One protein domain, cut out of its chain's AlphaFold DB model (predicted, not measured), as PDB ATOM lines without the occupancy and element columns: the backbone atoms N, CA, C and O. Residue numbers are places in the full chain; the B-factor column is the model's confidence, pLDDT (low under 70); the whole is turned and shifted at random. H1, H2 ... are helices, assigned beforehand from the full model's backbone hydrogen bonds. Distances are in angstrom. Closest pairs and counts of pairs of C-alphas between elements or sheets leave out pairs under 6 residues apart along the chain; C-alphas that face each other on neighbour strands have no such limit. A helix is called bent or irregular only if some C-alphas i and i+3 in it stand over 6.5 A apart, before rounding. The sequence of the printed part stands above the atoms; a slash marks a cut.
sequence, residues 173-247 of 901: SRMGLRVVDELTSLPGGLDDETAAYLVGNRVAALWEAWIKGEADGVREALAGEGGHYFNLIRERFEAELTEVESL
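This is residues 173 to 247 of the 901 residues of the protein "Helicase ATP-binding domain-containing protein" of Actinobacteria bacterium (UniProt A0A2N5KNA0). The longest helix, H2, has H1 and H3 nearly end to end in a row along it, both running opposite to it, while H4 crosses H2 and its last part, residues 242 to 246, sticks out with Leu 247. The 75 printed residues include four named helices, in the order H1, H2, H3, H4, and no named strand; the class is all helix. The packing is part aligned, part crossed: three of five tilted pairs are shallow. The whole is compact, with a radius of gyration of the C-alphas of 12.6 A, yet elongated, spanning 41 by 21 by 19 A.

Find C-alpha 192 at (158.867, 161.143, 109.604); from there H2, residues 192 to 212, runs 30.2 A to C-alpha 212 at (129.980, 152.765, 112.537). H1 is residues 174 to 183, 15.3 A, and only just irregular: C-alphas 177 and 180 are 6.7 A apart. H3 is residues 215 to 222, 10.8 A. H4, residues 228 to 246, runs 26.8 A to C-alpha 246 at (131.813, 160.239, 94.975).

Look at Val 203 and Phe 237, closest C-alphas of H2 and H4 at 5.8 A; the helices touch at a steep tilt of 43 degrees. H1 and H2 are a hairpin, closest at C-alphas 177 and 202, 6.4 A, at 3 degrees. H2 and H3 are another, closest at C-alphas 206 and 218, 6.3 A. H1 touches H3, with C-alphas 174 and 221 4.2 A apart. Every O i to N i+4 pair is within hydrogen-bond range in H2, H3 and H4; in H1, 2 of 6 are, beside 4 of 7 O i to N i+3 pairs.

The farthest C-alphas, Pro 187 and Leu 247, are 43.3 A apart. The printed part has no cut and no long link. Residues 187 to 189 and 192 to 193 have pLDDT under 70.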
ATOM      1  N   SER A 173     139.030 161.236 118.788       87.00
ATOM      2  CA  SER A 173     138.580 162.377 119.585       87.00
ATOM      3  C   SER A 173     139.291 163.676 119.194       87.00
ATOM      4  O   SER A 173     140.422 163.672 118.707       87.00
ATOM      5  N   ARG A 174     138.667 164.820 119.501       86.50
ATOM      6  CA  ARG A 174     139.233 166.153 119.233       86.50
ATOM      7  C   ARG A 174     140.676 166.311 119.745       86.50
ATOM      8  O   ARG A 174     141.491 166.925 119.055       86.50
ATOM      9  N   MET A 175     140.970 165.783 120.936       84.62
ATOM     10  CA  MET A 175     142.311 165.814 121.536       84.62
ATOM     11  C   MET A 175     143.235 164.751 120.937       84.62
ATOM     12  O   MET A 175     144.380 165.058 120.622       84.62
ATOM     13  N   GLY A 176     142.733 163.545 120.657       85.38
ATOM     14  CA  GLY A 176     143.509 162.480 120.004       85.38
ATOM     15  C   GLY A 176     144.039 162.838 118.615       85.38
ATOM     16  O   GLY A 176     145.127 162.397 118.238       85.38
ATOM     17  N   LEU A 177     143.316 163.685 117.874       90.31
ATOM     18  CA  LEU A 177     143.775 164.204 116.582       90.31
ATOM     19  C   LEU A 177     144.885 165.260 116.714       90.31
ATOM     20  O   LEU A 177     145.738 165.350 115.837       90.31
ATOM     21  N   ARG A 178     144.880 166.054 117.793       91.50
ATOM     22  CA  ARG A 178     145.821 167.171 118.017       91.50
ATOM     23  C   ARG A 178     147.084 166.758 118.759       91.50
ATOM     24  O   ARG A 178     148.115 167.401 118.592       91.50
ATOM     25  N   VAL A 179     147.037 165.655 119.506       88.19
ATOM     26  CA  VAL A 179     148.181 165.176 120.292       88.19
ATOM     27  C   VAL A 179     149.432 164.949 119.431       88.19
ATOM     28  O   VAL A 179     150.541 165.122 119.918       88.19
ATOM     29  N   VAL A 180     149.281 164.613 118.142       88.94
ATOM     30  CA  VAL A 180     150.420 164.388 117.230       88.94
ATOM     31  C   VAL A 180     151.248 165.661 117.035       88.94
ATOM     32  O   VAL A 180     152.473 165.590 117.014       88.94
ATOM     33  N   ASP A 181     150.602 166.826 116.962       87.38
ATOM     34  CA  ASP A 181     151.301 168.113 116.896       87.38
ATOM     35  C   ASP A 181     152.094 168.371 118.180       87.38
ATOM     36  O   ASP A 181     153.253 168.781 118.137       87.38
ATOM     37  N   GLU A 182     151.500 168.060 119.329       85.50
ATOM     38  CA  GLU A 182     152.124 168.236 120.641       85.50
ATOM     39  C   GLU A 182     153.274 167.259 120.908       85.50
ATOM     40  O   GLU A 182     154.066 167.494 121.820       85.50
ATOM     41  N   LEU A 183     153.360 166.150 120.171       83.94
ATOM     42  CA  LEU A 183     154.459 165.189 120.280       83.94
ATOM     43  C   LEU A 183     155.727 165.669 119.569       83.94
ATOM     44  O   LEU A 183     156.820 165.234 119.917       83.94
ATOM     45  N   THR A 184     155.607 166.593 118.613       75.06
ATOM     46  CA  THR A 184     156.774 167.170 117.921       75.06
ATOM     47  C   THR A 184     157.676 167.976 118.845       75.06
ATOM     48  O   THR A 184     158.868 168.096 118.573       75.06
ATOM     49  N   SER A 185     157.117 168.507 119.935       70.62
ATOM     50  CA  SER A 185     157.859 169.262 120.940       70.62
ATOM     51  C   SER A 185     158.502 168.385 122.013       70.62
ATOM     52  O   SER A 185     159.173 168.926 122.887       70.62
ATOM     53  N   LEU A 186     158.334 167.056 121.966       72.12
ATOM     54  CA  LEU A 186     159.027 166.167 122.895       72.12
ATOM     55  C   LEU A 186     160.545 166.176 122.648       72.12
ATOM     56  O   LEU A 186     160.980 166.260 121.494       72.12
ATOM     57  N   PRO A 187     161.365 165.991 123.699       63.00
ATOM     58  CA  PRO A 187     162.799 165.764 123.545       63.00
ATOM     59  C   PRO A 187     163.083 164.613 122.563       63.00
ATOM     60  O   PRO A 187     162.706 163.470 122.810       63.00
ATOM     61  N   GLY A 188     163.752 164.921 121.444       61.66
ATOM     62  CA  GLY A 188     164.058 163.970 120.364       61.66
ATOM     63  C   GLY A 188     163.112 164.036 119.158       61.66
ATOM     64  O   GLY A 188     163.460 163.504 118.106       61.66
ATOM     65  N   GLY A 189     161.981 164.740 119.279       67.12
ATOM     66  CA  GLY A 189     160.994 164.934 118.218       67.12
ATOM     67  C   GLY A 189     160.332 163.642 117.723       67.12
ATOM     68  O   GLY A 189     160.644 162.531 118.156       67.12
ATOM     69  N   LEU A 190     159.408 163.792 116.776       72.56
ATOM     70  CA  LEU A 190     158.907 162.676 115.972       72.56
ATOM     71  C   LEU A 190     159.677 162.629 114.656       72.56
ATOM     72  O   LEU A 190     159.819 163.654 113.991       72.56
ATOM     73  N   ASP A 191     160.146 161.445 114.281       71.69
ATOM     74  CA  ASP A 191     160.679 161.210 112.949       71.69
ATOM     75  C   ASP A 191     159.536 161.031 111.952       71.69
ATOM     76  O   ASP A 191     158.378 160.794 112.317       71.69
ATOM     77  N   ASP A 192     159.865 161.167 110.670       68.81
ATOM     78  CA  ASP A 192     158.867 161.143 109.604       68.81
ATOM     79  C   ASP A 192     158.106 159.804 109.560       68.81
ATOM     80  O   ASP A 192     156.915 159.783 109.246       68.81
ATOM     81  N   GLU A 193     158.755 158.684 109.905       66.88
ATOM     82  CA  GLU A 193     158.135 157.353 109.893       66.88
ATOM     83  C   GLU A 193     157.110 157.192 111.023       66.88
ATOM     84  O   GLU A 193     155.971 156.772 110.788       66.88
ATOM     85  N   THR A 194     157.477 157.569 112.246       76.25
ATOM     86  CA  THR A 194     156.607 157.504 113.424       76.25
ATOM     87  C   THR A 194     155.486 158.523 113.310       76.25
ATOM     88  O   THR A 194     154.332 158.190 113.577       76.25
ATOM     89  N   ALA A 195     155.771 159.736 112.831       81.75
ATOM     90  CA  ALA A 195     154.746 160.734 112.561       81.75
ATOM     91  C   ALA A 195     153.738 160.237 111.509       81.75
ATOM     92  O   ALA A 195     152.525 160.291 111.739       81.75
ATOM     93  N   ALA A 196     154.214 159.673 110.391       78.75
ATOM     94  CA  ALA A 196     153.353 159.085 109.365       78.75
ATOM     95  C   ALA A 196     152.512 157.917 109.909       78.75
ATOM     96  O   ALA A 196     151.334 157.786 109.559       78.75
ATOM     97  N   TYR A 197     153.090 157.094 110.788       80.06
ATOM     98  CA  TYR A 197     152.382 156.017 111.476       80.06
ATOM     99  C   TYR A 197     151.265 156.551 112.386       80.06
ATOM    100  O   TYR A 197     150.121 156.099 112.281       80.06
ATOM    101  N   LEU A 198     151.555 157.551 113.225       85.12
ATOM    102  CA  LEU A 198     150.570 158.168 114.115       85.12
ATOM    103  C   LEU A 198     149.427 158.810 113.322       85.12
ATOM    104  O   LEU A 198     148.265 158.561 113.642       85.12
ATOM    105  N   VAL A 199     149.733 159.563 112.261       87.19
ATOM    106  CA  VAL A 199     148.737 160.133 111.333       87.19
ATOM    107  C   VAL A 199     147.868 159.030 110.724       87.19
ATOM    108  O   VAL A 199     146.640 159.137 110.727       87.19
ATOM    109  N   GLY A 200     148.484 157.942 110.250       83.12
ATOM    110  CA  GLY A 200     147.780 156.788 109.690       83.12
ATOM    111  C   GLY A 200     146.789 156.157 110.672       83.12
ATOM    112  O   GLY A 200     145.649 155.883 110.292       83.12
ATOM    113  N   ASN A 201     147.180 155.999 111.941       83.62
ATOM    114  CA  ASN A 201     146.299 155.477 112.988       83.62
ATOM    115  C   ASN A 201     145.082 156.385 113.236       83.62
ATOM    116  O   ASN A 201     143.974 155.873 113.391       83.62
ATOM    117  N   ARG A 202     145.251 157.719 113.225       89.00
ATOM    118  CA  ARG A 202     144.123 158.662 113.396       89.00
ATOM    119  C   ARG A 202     143.161 158.587 112.219       89.00
ATOM    120  O   ARG A 202     141.959 158.469 112.426       89.00
ATOM    121  N   VAL A 203     143.677 158.579 110.988       89.56
ATOM    122  CA  VAL A 203     142.849 158.432 109.779       89.56
ATOM    123  C   VAL A 203     142.088 157.101 109.799       89.56
ATOM    124  O   VAL A 203     140.903 157.058 109.472       89.56
ATOM    125  N   ALA A 204     142.728 156.012 110.236       83.50
ATOM    126  CA  ALA A 204     142.064 154.721 110.395       83.50
ATOM    127  C   ALA A 204     140.946 154.759 111.453       83.50
ATOM    128  O   ALA A 204     139.854 154.259 111.181       83.50
ATOM    129  N   ALA A 205     141.186 155.392 112.607       85.12
ATOM    130  CA  ALA A 205     140.191 155.551 113.669       85.12
ATOM    131  C   ALA A 205     138.988 156.404 113.223       85.12
ATOM    132  O   ALA A 205     137.845 156.041 113.498       85.12
ATOM    133  N   LEU A 206     139.225 157.486 112.471       90.88
ATOM    134  CA  LEU A 206     138.162 158.312 111.881       90.88
ATOM    135  C   LEU A 206     137.316 157.512 110.886       90.88
ATOM    136  O   LEU A 206     136.090 157.579 110.920       90.88
ATOM    137  N   TRP A 207     137.954 156.701 110.039       89.06
ATOM    138  CA  TRP A 207     137.241 155.798 109.138       89.06
ATOM    139  C   TRP A 207     136.410 154.752 109.878       89.06
ATOM    140  O   TRP A 207     135.308 154.432 109.438       89.06
ATOM    141  N   GLU A 208     136.920 154.194 110.975       83.75
ATOM    142  CA  GLU A 208     136.175 153.224 111.774       83.75
ATOM    143  C   GLU A 208     134.917 153.852 112.383       83.75
ATOM    144  O   GLU A 208     133.827 153.301 112.209       83.75
ATOM    145  N   ALA A 209     135.055 155.018 113.021       85.19
ATOM    146  CA  ALA A 209     133.938 155.792 113.562       85.19
ATOM    147  C   ALA A 209     132.920 156.151 112.465       85.19
ATOM    148  O   ALA A 209     131.714 155.928 112.605       85.19
ATOM    149  N   TRP A 210     133.405 156.603 111.304       88.88
ATOM    150  CA  TRP A 210     132.559 156.915 110.153       88.88
ATOM    151  C   TRP A 210     131.735 155.710 109.686       88.88
ATOM    152  O   TRP A 210     130.523 155.810 109.498       88.88
ATOM    153  N   ILE A 211     132.370 154.542 109.535       84.56
ATOM    154  CA  ILE A 211     131.698 153.311 109.093       84.56
ATOM    155  C   ILE A 211     130.691 152.811 110.148       84.56
ATOM    156  O   ILE A 211     129.679 152.216 109.774       84.56
ATOM    157  N   LYS A 212     130.925 153.069 111.442       80.00
ATOM    158  CA  LYS A 212     129.980 152.765 112.537       80.00
ATOM    159  C   LYS A 212     128.759 153.693 112.578       80.00
ATOM    160  O   LYS A 212     127.814 153.402 113.305       80.00
ATOM    161  N   GLY A 213     128.739 154.755 111.772       82.25
ATOM    162  CA  GLY A 213     127.646 155.726 111.736       82.25
ATOM    163  C   GLY A 213     127.838 156.916 112.679       82.25
ATOM    164  O   GLY A 213     126.902 157.682 112.875       82.25
ATOM    165  N   GLU A 214     129.042 157.122 113.216       86.69
ATOM    166  CA  GLU A 214     129.389 158.226 114.128       86.69
ATOM    167  C   GLU A 214     129.830 159.490 113.355       86.69
ATOM    168  O   GLU A 214     130.706 160.242 113.781       86.69
ATOM    169  N   ALA A 215     129.235 159.730 112.180       87.62
ATOM    170  CA  ALA A 215     129.664 160.766 111.237       87.62
ATOM    171  C   ALA A 215     129.657 162.184 111.837       87.62
ATOM    172  O   ALA A 215     130.543 162.984 111.541       87.62
ATOM    173  N   ASP A 216     128.678 162.500 112.685       86.94
ATOM    174  CA  ASP A 216     128.583 163.816 113.325       86.94
ATOM    175  C   ASP A 216     129.705 164.037 114.342       86.94
ATOM    176  O   ASP A 216     130.326 165.100 114.337       86.94
ATOM    177  N   GLY A 217     130.045 163.007 115.125       86.94
ATOM    178  CA  GLY A 217     131.193 163.049 116.028       86.94
ATOM    179  C   GLY A 217     132.498 163.263 115.260       86.94
ATOM    180  O   GLY A 217     133.304 164.114 115.632       86.94
ATOM    181  N   VAL A 218     132.700 162.534 114.155       90.12
ATOM    182  CA  VAL A 218     133.896 162.681 113.304       90.12
ATOM    183  C   VAL A 218     134.044 164.119 112.795       90.12
ATOM    184  O   VAL A 218     135.126 164.701 112.886       90.12
ATOM    185  N   ARG A 219     132.953 164.729 112.309       91.25
ATOM    186  CA  ARG A 219     132.963 166.132 111.857       91.25
ATOM    187  C   ARG A 219     133.281 167.101 112.995       91.25
ATOM    188  O   ARG A 219     134.029 168.053 112.792       91.25
ATOM    189  N   GLU A 220     132.745 166.864 114.190       90.06
ATOM    190  CA  GLU A 220     133.022 167.696 115.364       90.06
ATOM    191  C   GLU A 220     134.490 167.609 115.821       90.06
ATOM    192  O   GLU A 220     135.089 168.626 116.199       90.06
ATOM    193  N   ALA A 221     135.088 166.416 115.754       90.00
ATOM    194  CA  ALA A 221     136.489 166.189 116.098       90.00
ATOM    195  C   ALA A 221     137.453 166.914 115.136       90.00
ATOM    196  O   ALA A 221     138.452 167.493 115.583       90.00
ATOM    197  N   LEU A 222     137.115 166.929 113.840       92.50
ATOM    198  CA  LEU A 222     137.856 167.607 112.766       92.50
ATOM    199  C   LEU A 222     137.632 169.128 112.712       92.50
ATOM    200  O   LEU A 222     138.366 169.840 112.024       92.50
ATOM    201  N   ALA A 223     136.650 169.650 113.449       90.00
ATOM    202  CA  ALA A 223     136.380 171.080 113.505       90.00
ATOM    203  C   ALA A 223     137.444 171.854 114.311       90.00
ATOM    204  O   ALA A 223     138.069 171.335 115.244       90.00
ATOM    205  N   GLY A 224     137.588 173.141 113.987       88.62
ATOM    206  CA  GLY A 224     138.477 174.083 114.670       88.62
ATOM    207  C   GLY A 224     139.892 174.154 114.090       88.62
ATOM    208  O   GLY A 224     140.203 173.562 113.055       88.62
ATOM    209  N   GLU A 225     140.746 174.913 114.773       84.94
ATOM    210  CA  GLU A 225     142.162 175.071 114.429       84.94
ATOM    211  C   GLU A 225     143.008 173.933 115.028       84.94
ATOM    212  O   GLU A 225     142.625 173.297 116.021       84.94
ATOM    213  N   GLY A 226     144.154 173.664 114.405       86.94
ATOM    214  CA  GLY A 226     145.157 172.704 114.863       86.94
ATOM    215  C   GLY A 226     146.472 172.864 114.096       86.94
ATOM    216  O   GLY A 226     146.559 173.686 113.177       86.94
ATOM    217  N   GLY A 227     147.496 172.116 114.511       88.69
ATOM    218  CA  GLY A 227     148.845 172.206 113.958       88.69
ATOM    219  C   GLY A 227     149.010 171.494 112.613       88.69
ATOM    220  O   GLY A 227     148.041 171.159 111.928       88.69
ATOM    221  N   HIS A 228     150.262 171.302 112.200       90.50
ATOM    222  CA  HIS A 228     150.607 170.696 110.915       90.50
ATOM    223  C   HIS A 228     150.006 169.292 110.744       90.50
ATOM    224  O   HIS A 228     149.349 169.025 109.738       90.50
ATOM    225  N   TYR A 229     150.188 168.415 111.731       90.88
ATOM    226  CA  TYR A 229     149.735 167.030 111.674       90.88
ATOM    227  C   TYR A 229     148.224 166.911 111.811       90.88
ATOM    228  O   TYR A 229     147.629 166.107 111.097       90.88
ATOM    229  N   PHE A 230     147.575 167.734 112.640       93.88
ATOM    230  CA  PHE A 230     146.114 167.806 112.660       93.88
ATOM    231  C   PHE A 230     145.548 168.164 111.280       93.88
ATOM    232  O   PHE A 230     144.633 167.495 110.795       93.88
ATOM    233  N   ASN A 231     146.107 169.188 110.624       92.94
ATOM    234  CA  ASN A 231     145.664 169.586 109.289       92.94
ATOM    235  C   ASN A 231     145.948 168.487 108.260       92.94
ATOM    236  O   ASN A 231     145.070 168.188 107.460       92.94
ATOM    237  N   LEU A 232     147.097 167.809 108.342       91.62
ATOM    238  CA  LEU A 232     147.415 166.665 107.488       91.62
ATOM    239  C   LEU A 232     146.426 165.501 107.677       91.62
ATOM    240  O   LEU A 232     145.983 164.909 106.695       91.62
ATOM    241  N   ILE A 233     146.057 165.175 108.921       94.00
ATOM    242  CA  ILE A 233     145.049 164.150 109.231       94.00
ATOM    243  C   ILE A 233     143.697 164.546 108.636       94.00
ATOM    244  O   ILE A 233     143.057 163.718 107.983       94.00
ATOM    245  N   ARG A 234     143.275 165.800 108.843       94.75
ATOM    246  CA  ARG A 234     142.005 166.325 108.333       94.75
ATOM    247  C   ARG A 234     141.959 166.297 106.814       94.75
ATOM    248  O   ARG A 234     141.057 165.685 106.259       94.75
ATOM    249  N   GLU A 235     142.941 166.904 106.158       93.56
ATOM    250  CA  GLU A 235     143.020 166.979 104.699       93.56
ATOM    251  C   GLU A 235     143.042 165.586 104.079       93.56
ATOM    252  O   GLU A 235     142.309 165.321 103.129       93.56
ATOM    253  N   ARG A 236     143.827 164.666 104.651       91.94
ATOM    254  CA  ARG A 236     143.873 163.285 104.182       91.94
ATOM    255  C   ARG A 236     142.522 162.595 104.339       91.94
ATOM    256  O   ARG A 236     142.032 162.030 103.370       91.94
ATOM    257  N   PHE A 237     141.907 162.644 105.521       94.25
ATOM    258  CA  PHE A 237     140.615 161.996 105.744       94.25
ATOM    259  C   PHE A 237     139.505 162.598 104.873       94.25
ATOM    260  O   PHE A 237     138.748 161.850 104.265       94.25
ATOM    261  N   GLU A 238     139.413 163.924 104.769       94.06
ATOM    262  CA  GLU A 238     138.392 164.607 103.965       94.06
ATOM    263  C   GLU A 238     138.571 164.351 102.464       94.06
ATOM    264  O   GLU A 238     137.580 164.124 101.762       94.06
ATOM    265  N   ALA A 239     139.814 164.326 101.972       92.19
ATOM    266  CA  ALA A 239     140.108 163.958 100.591       92.19
ATOM    267  C   ALA A 239     139.725 162.498 100.315       92.19
ATOM    268  O   ALA A 239     139.001 162.223  99.360       92.19
ATOM    269  N   GLU A 240     140.144 161.566 101.181       92.38
ATOM    270  CA  GLU A 240     139.771 160.151 101.070       92.38
ATOM    271  C   GLU A 240     138.245 159.975 101.109       92.38
ATOM    272  O   GLU A 240     137.680 159.264 100.279       92.38
ATOM    273  N   LEU A 241     137.556 160.646 102.035       93.44
ATOM    274  CA  LEU A 241     136.106 160.569 102.186       93.44
ATOM    275  C   LEU A 241     135.378 161.094 100.947       93.44
ATOM    276  O   LEU A 241     134.474 160.426 100.450       93.44
ATOM    277  N   THR A 242     135.795 162.246 100.420       93.88
ATOM    278  CA  THR A 242     135.191 162.857  99.226       93.88
ATOM    279  C   THR A 242     135.287 161.924  98.019       93.88
ATOM    280  O   THR A 242     134.296 161.691  97.321       93.88
ATOM    281  N   GLU A 243     136.459 161.332  97.793       93.75
ATOM    282  CA  GLU A 243     136.676 160.379  96.701       93.75
ATOM    283  C   GLU A 243     135.866 159.088  96.905       93.75
ATOM    284  O   GLU A 243     135.223 158.586  95.984       93.75
ATOM    285  N   VAL A 244     135.819 158.564  98.132       93.31
ATOM    286  CA  VAL A 244     135.055 157.351  98.455       93.31
ATOM    287  C   VAL A 244     133.545 157.570  98.336       93.31
ATOM    288  O   VAL A 244     132.835 156.678  97.871       93.31
ATOM    289  N   GLU A 245     133.016 158.723  98.740       90.88
ATOM    290  CA  GLU A 245     131.587 159.025  98.616       90.88
ATOM    291  C   GLU A 245     131.175 159.247  97.161       90.88
ATOM    292  O   GLU A 245     130.123 158.738  96.746       90.88
ATOM    293  N   SER A 246     132.026 159.934  96.393       91.38
ATOM    294  CA  SER A 246     131.813 160.239  94.975       91.38
ATOM    295  C   SER A 246     132.048 159.055  94.036       91.38
ATOM    296  O   SER A 246     131.633 159.123  92.876       91.38
ATOM    297  N   LEU A 247     132.626 157.949  94.525       92.50
ATOM    298  CA  LEU A 247     132.778 156.724  93.744       92.50
ATOM    299  C   LEU A 247     131.441 156.295  93.111       92.50
ATOM    300  O   LEU A 247     130.469 156.025  93.839       92.50
TER     301      LEU A 247